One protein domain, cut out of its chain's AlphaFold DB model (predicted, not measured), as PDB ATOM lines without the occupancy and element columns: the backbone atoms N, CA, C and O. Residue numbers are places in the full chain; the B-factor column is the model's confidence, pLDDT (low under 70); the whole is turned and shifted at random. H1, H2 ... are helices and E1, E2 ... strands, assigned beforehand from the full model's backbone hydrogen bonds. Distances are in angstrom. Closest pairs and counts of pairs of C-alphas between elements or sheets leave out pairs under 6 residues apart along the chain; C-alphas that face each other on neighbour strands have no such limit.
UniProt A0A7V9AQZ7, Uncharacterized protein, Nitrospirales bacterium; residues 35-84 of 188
ATOM      1  N   ILE A  35     214.281 208.797 230.042       90.12
ATOM      2  CA  ILE A  35     214.438 208.045 228.800       90.12
ATOM      3  C   ILE A  35     215.786 208.428 228.190       90.12
ATOM      4  O   ILE A  35     216.013 209.586 227.847       90.12
ATOM      5  N   THR A  36     216.685 207.462 228.043       92.94
ATOM      6  CA  THR A  36     218.012 207.669 227.454       92.94
ATOM      7  C   THR A  36     218.232 206.715 226.289       92.94
ATOM      8  O   THR A  36     217.650 205.633 226.241       92.94
ATOM      9  N   ASN A  37     219.100 207.098 225.352       94.56
ATOM     10  CA  ASN A  37     219.608 206.189 224.317       94.56
ATOM     11  C   ASN A  37     220.958 205.543 224.670       94.56
ATOM     12  O   ASN A  37     221.544 204.820 223.868       94.56
ATOM     13  N   TYR A  38     221.434 205.789 225.881       92.69
ATOM     14  CA  TYR A  38     222.647 205.233 226.461       92.69
ATOM     15  C   TYR A  38     222.320 204.597 227.811       92.69
ATOM     16  O   TYR A  38     221.281 204.891 228.404       92.69
ATOM     17  N   ASP A  39     223.209 203.743 228.309       90.69
ATOM     18  CA  ASP A  39     223.056 203.120 229.622       90.69
ATOM     19  C   ASP A  39     223.458 204.112 230.735       90.69
ATOM     20  O   ASP A  39     224.635 204.486 230.813       90.69
ATOM     21  N   PRO A  40     222.530 204.551 231.613       87.69
ATOM     22  CA  PRO A  40     222.839 205.485 232.695       87.69
ATOM     23  C   PRO A  40     223.872 204.961 233.698       87.69
ATOM     24  O   PRO A  40     224.474 205.763 234.412       87.69
ATOM     25  N   ASP A  41     224.086 203.644 233.774       87.50
ATOM     26  CA  ASP A  41     225.075 203.045 234.676       87.50
ATOM     27  C   ASP A  41     226.510 203.144 234.128       87.50
ATOM     28  O   ASP A  41     227.470 202.922 234.866       87.50
ATOM     29  N   THR A  42     226.672 203.556 232.865       89.00
ATOM     30  CA  THR A  42     227.984 203.879 232.273       89.00
ATOM     31  C   THR A  42     228.459 205.301 232.591       89.00
ATOM     32  O   THR A  42     229.623 205.626 232.353       89.00
ATOM     33  N   LEU A  43     227.583 206.148 233.146       88.88
ATOM     34  CA  LEU A  43     227.915 207.520 233.523       88.88
ATOM     35  C   LEU A  43     228.815 207.577 234.759       88.88
ATOM     36  O   LEU A  43     228.746 206.729 235.654       88.88
ATOM     37  N   SER A  44     229.605 208.646 234.863       91.12
ATOM     38  CA  SER A  44     230.333 208.925 236.102       91.12
ATOM     39  C   SER A  44     229.363 209.221 237.252       91.12
ATOM     40  O   SER A  44     228.214 209.640 237.056       91.12
ATOM     41  N   LYS A  45     229.824 209.029 238.493       88.00
ATOM     42  CA  LYS A  45     229.006 209.326 239.680       88.00
ATOM     43  C   LYS A  45     228.590 210.795 239.706       88.00
ATOM     44  O   LYS A  45     227.465 211.103 240.099       88.00
ATOM     45  N   GLU A  46     229.471 211.683 239.271       89.44
ATOM     46  CA  GLU A  46     229.256 213.124 239.207       89.44
ATOM     47  C   GLU A  46     228.152 213.469 238.200       89.44
ATOM     48  O   GLU A  46     227.243 214.240 238.512       89.44
ATOM     49  N   GLU A  47     228.175 212.856 237.014       88.38
ATOM     50  CA  GLU A  47     227.155 213.064 235.983       88.38
ATOM     51  C   GLU A  47     225.791 212.526 236.400       88.38
ATOM     52  O   GLU A  47     224.786 213.225 236.262       88.38
ATOM     53  N   ARG A  48     225.757 211.317 236.967       85.94
ATOM     54  CA  ARG A  48     224.521 210.713 237.472       85.94
ATOM     55  C   ARG A  48     223.916 211.549 238.596       85.94
ATOM     56  O   ARG A  48     222.705 211.743 238.635       85.94
ATOM     57  N   THR A  49     224.757 212.086 239.481       84.56
ATOM     58  CA  THR A  49     224.315 212.979 240.559       84.56
ATOM     59  C   THR A  49     223.716 214.256 239.986       84.56
ATOM     60  O   THR A  49     222.604 214.613 240.359       84.56
ATOM     61  N   ARG A  50     224.384 214.897 239.018       86.00
ATOM     62  CA  ARG A  50     223.853 216.093 238.348       86.00
ATOM     63  C   ARG A  50     222.505 215.823 237.678       86.00
ATOM     64  O   ARG A  50     221.588 216.616 237.844       86.00
ATOM     65  N   MET A  51     222.361 214.695 236.977       82.25
ATOM     66  CA  MET A  51     221.089 214.310 236.351       82.25
ATOM     67  C   MET A  51     219.970 214.090 237.373       82.25
ATOM     68  O   MET A  51     218.836 214.487 237.127       82.25
ATOM     69  N   ILE A  52     220.278 213.480 238.520       80.00
ATOM     70  CA  ILE A  52     219.301 213.300 239.598       80.00
ATOM     71  C   ILE A  52     218.903 214.655 240.191       80.00
ATOM     72  O   ILE A  52     217.716 214.878 240.393       80.00
ATOM     73  N   GLU A  53     219.859 215.551 240.454       82.38
ATOM     74  CA  GLU A  53     219.569 216.895 240.979       82.38
ATOM     75  C   GLU A  53     218.706 217.711 240.010       82.38
ATOM     76  O   GLU A  53     217.692 218.256 240.431       82.38
ATOM     77  N   GLU A  54     219.037 217.732 238.714       80.69
ATOM     78  CA  GLU A  54     218.223 218.405 237.687       80.69
ATOM     79  C   GLU A  54     216.782 217.878 237.654       80.69
ATOM     80  O   GLU A  54     215.848 218.628 237.372       80.69
ATOM     81  N   ALA A  55     216.600 216.593 237.961       75.31
ATOM     82  CA  ALA A  55     215.306 215.940 237.938       75.31
ATOM     83  C   ALA A  55     214.510 216.069 239.251       75.31
ATOM     84  O   ALA A  55     213.309 215.796 239.261       75.31
ATOM     85  N   LYS A  56     215.134 216.478 240.367       70.75
ATOM     86  CA  LYS A  56     214.457 216.607 241.675       70.75
ATOM     87  C   LYS A  56     213.376 217.681 241.693       70.75
ATOM     88  O   LYS A  56     212.406 217.532 242.432       70.75
ATOM     89  N   ASP A  57     213.542 218.731 240.897       70.00
ATOM     90  CA  ASP A  57     212.594 219.847 240.828       70.00
ATOM     91  C   ASP A  57     211.378 219.543 239.942       70.00
ATOM     92  O   ASP A  57     210.453 220.353 239.832       70.00
ATOM     93  N   TRP A  58     211.360 218.387 239.279       72.62
ATOM     94  CA  TRP A  58     210.296 218.047 238.351       72.62
ATOM     95  C   TRP A  58     209.062 217.485 239.050       72.62
ATOM     96  O   TRP A  58     209.121 216.835 240.095       72.62
ATOM     97  N   HIS A  59     207.903 217.729 238.439       71.62
ATOM     98  CA  HIS A  59     206.655 217.159 238.920       71.62
ATOM     99  C   HIS A  59     206.731 215.626 238.805       71.62
ATOM    100  O   HIS A  59     207.282 215.134 237.826       71.62
ATOM    101  N   PRO A  60     206.095 214.836 239.690       70.38
ATOM    102  CA  PRO A  60     206.074 213.367 239.586       70.38
ATOM    103  C   PRO A  60     205.566 212.791 238.253       70.38
ATOM    104  O   PRO A  60     205.722 211.604 237.989       70.38
ATOM    105  N   ASN A  61     204.936 213.629 237.428       71.19
ATOM    106  CA  ASN A  61     204.395 213.253 236.125       71.19
ATOM    107  C   ASN A  61     205.302 213.690 234.970       71.19
ATOM    108  O   ASN A  61     204.958 213.476 233.813       71.19
ATOM    109  N   ASP A  62     206.410 214.357 235.261       78.88
ATOM    110  CA  ASP A  62     207.390 214.735 234.260       78.88
ATOM    111  C   ASP A  62     208.274 213.530 233.971       78.88
ATOM    112  O   ASP A  62     208.858 212.925 234.870       78.88
ATOM    113  N   ILE A  63     208.353 213.188 232.693       82.62
ATOM    114  CA  ILE A  63     209.309 212.227 232.179       82.62
ATOM    115  C   ILE A  63     210.326 213.017 231.381       82.62
ATOM    116  O   ILE A  63     209.975 213.745 230.447       82.62
ATOM    117  N   SER A  64     211.591 212.882 231.754       87.50
ATOM    118  CA  SER A  64     212.667 213.453 230.967       87.50
ATOM    119  C   SER A  64     213.151 212.516 229.899       87.50
ATOM    120  O   SER A  64     213.014 211.296 229.979       87.50
ATOM    121  N   PHE A  65     213.777 213.119 228.907       90.50
ATOM    122  CA  PHE A  65     214.552 212.408 227.923       90.50
ATOM    123  C   PHE A  65     215.890 213.112 227.721       90.50
ATOM    124  O   PHE A  65     215.970 214.342 227.713       90.50
ATOM    125  N   ASP A  66     216.939 212.311 227.587       91.75
ATOM    126  CA  ASP A  66     218.287 212.746 227.232       91.75
ATOM    127  C   ASP A  66     218.823 211.806 226.152       91.75
ATOM    128  O   ASP A  66     219.253 210.684 226.423       91.75
ATOM    129  N   ILE A  67     218.733 212.263 224.910       93.75
ATOM    130  CA  ILE A  67     219.205 211.568 223.719       93.75
ATOM    131  C   ILE A  67     220.523 212.218 223.319       93.75
ATOM    132  O   ILE A  67     220.560 213.389 222.934       93.75
ATOM    133  N   ARG A  68     221.613 211.463 223.441       93.38
ATOM    134  CA  ARG A  68     222.977 211.931 223.178       93.38
ATOM    135  C   ARG A  68     223.464 211.502 221.794       93.38
ATOM    136  O   ARG A  68     222.981 210.486 221.284       93.38
ATOM    137  N   PRO A  69     224.421 212.243 221.202       93.12
ATOM    138  CA  PRO A  69     225.129 211.780 220.010       93.12
ATOM    139  C   PRO A  69     225.887 210.476 220.296       93.12
ATOM    140  O   PRO A  69     226.091 210.116 221.453       93.12
ATOM    141  N   ASP A  70     226.293 209.772 219.238       90.50
ATOM    142  CA  ASP A  70     227.095 208.533 219.293       90.50
ATOM    143  C   ASP A  70     226.396 207.310 219.919       90.50
ATOM    144  O   ASP A  70     227.006 206.266 220.162       90.50
ATOM    145  N   HIS A  71     225.085 207.411 220.110       88.88
ATOM    146  CA  HIS A  71     224.204 206.339 220.557       88.88
ATOM    147  C   HIS A  71     223.054 206.147 219.556       88.88
ATOM    148  O   HIS A  71     222.838 206.982 218.679       88.88
ATOM    149  N   ILE A  72     222.301 205.048 219.663       83.88
ATOM    150  CA  ILE A  72     221.179 204.760 218.748       83.88
ATOM    151  C   ILE A  72     220.149 205.900 218.815       83.88
ATOM    152  O   ILE A  72     219.757 206.311 219.904       83.88
ATOM    153  N   GLY A  73     219.715 206.443 217.675       82.69
ATOM    154  CA  GLY A  73     218.820 207.610 217.654       82.69
ATOM    155  C   GLY A  73     219.513 208.937 218.005       82.69
ATOM    156  O   GLY A  73     218.855 209.970 218.109       82.69
ATOM    157  N   GLY A  74     220.834 208.917 218.213       88.12
ATOM    158  CA  GLY A  74     221.684 210.069 218.511       88.12
ATOM    159  C   GLY A  74     222.034 210.925 217.295       88.12
ATOM    160  O   GLY A  74     222.727 211.928 217.439       88.12
ATOM    161  N   GLU A  75     221.539 210.576 216.107       88.75
ATOM    162  CA  GLU A  75     221.586 211.422 214.911       88.75
ATOM    163  C   GLU A  75     220.871 212.763 215.150       88.75
ATOM    164  O   GLU A  75     221.206 213.773 214.528       88.75
ATOM    165  N   TYR A  76     219.928 212.781 216.104       84.31
ATOM    166  CA  TYR A  76     219.221 213.972 216.568       84.31
ATOM    167  C   TYR A  76     219.282 214.094 218.094       84.31
ATOM    168  O   TYR A  76     218.328 213.731 218.787       84.31
ATOM    169  N   PRO A  77     220.389 214.627 218.640       90.38
ATOM    170  CA  PRO A  77     220.513 214.828 220.072       90.38
ATOM    171  C   PRO A  77     219.422 215.764 220.580       90.38
ATOM    172  O   PRO A  77     219.217 216.857 220.044       90.38
ATOM    173  N   MET A  78     218.721 215.341 221.624       90.06
ATOM    174  CA  MET A  78     217.634 216.109 222.210       90.06
ATOM    175  C   MET A  78     217.554 215.861 223.705       90.06
ATOM    176  O   MET A  78     217.621 214.728 224.176       90.06
ATOM    177  N   LYS A  79     217.371 216.945 224.452       90.56
ATOM    178  CA  LYS A  79     217.154 216.907 225.891       90.56
ATOM    179  C   LYS A  79     215.906 217.703 226.209       90.56
ATOM    180  O   LYS A  79     215.726 218.808 225.699       90.56
ATOM    181  N   GLY A  80     215.055 217.154 227.055       88.00
ATOM    182  CA  GLY A  80     213.835 217.830 227.447       88.00
ATOM    183  C   GLY A  80     213.002 217.016 228.413       88.00
ATOM    184  O   GLY A  80     213.437 216.003 228.964       88.00
ATOM    185  N   THR A  81     211.784 217.493 228.613       86.31
ATOM    186  CA  THR A  81     210.825 216.913 229.543       86.31
ATOM    187  C   THR A  81     209.449 216.987 228.912       86.31
ATOM    188  O   THR A  81     209.067 218.026 228.372       86.31
ATOM    189  N   PHE A  82     208.685 215.904 228.995       83.81
ATOM    190  CA  PHE A  82     207.256 215.944 228.726       83.81
ATOM    191  C   PHE A  82     206.494 215.575 229.992       83.81
ATOM    192  O   PHE A  82     206.844 214.649 230.722       83.81
ATOM    193  N   ARG A  83     205.432 216.331 230.260       80.69
ATOM    194  CA  ARG A  83     204.555 216.091 231.400       80.69
ATOM    195  C   ARG A  83     203.441 215.149 230.987       80.69
ATOM    196  O   ARG A  83     202.622 215.506 230.139       80.69
ATOM    197  N   LEU A  84     203.355 213.995 231.637       70.25
ATOM    198  CA  LEU A  84     202.174 213.147 231.596       70.25
ATOM    199  C   LEU A  84     201.008 213.914 232.221       70.25
ATOM    200  O   LEU A  84     200.919 214.132 233.432       70.25
TER     201      LEU A  84
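Overview. This is residues 35 to 84 of the 188 residues of an uncharacterized protein of Nitrospirales bacterium (UniProt A0A7V9AQZ7). An open, flat triangle: the hairpin of E1 and E2 forms one side, H1 slants away from it as the second, and the loop from residues 37 to 44 closes the third. Residues 35 to 36 run beside E1; residues 41 to 47, of which 45 to 47 belong to H1, stick out at a corner. The printed part has 50 residues, with one named helix and two named strands in the order H1, E1, E2; E1 and E2 make an antiparallel sheet, and the class is mixed, with under half of the residues in named elements. It is only just compact, close to loose: radius of gyration of the C-alphas 11.4 A, spans 29 by 25 by 12 A.

Arrangement. Start at residues 35 to 36, paired parallel with residues 65 to 66 of E1, residues 62 to 67. In H1, residues 45 to 56, every O i to N i+4 pair is within hydrogen-bond range. Its closest C-alphas to E1 are Ala 55 and Ser 64, 7.9 A apart. E2, residues 78 to 83, is apart from H1 and forms a hairpin with E1, antiparallel at 167 degrees; look at N 65 and O 80, 2.9 A, within hydrogen-bond range.

Along the chain. Find C-alpha 45 at (229.006, 209.326, 239.680); H1 runs 16.4 A to C-alpha 56. E1 spans 16.1 A and E2 16.0 A, ending at C-alpha 83 (204.555, 216.091, 231.400).

Size, cuts and confidence. The C-alphas farthest apart, His 59 and Asp 70, are 29.6 A apart. The printed part has no cut, no link is long, and no printed residue is under 70 in pLDDT.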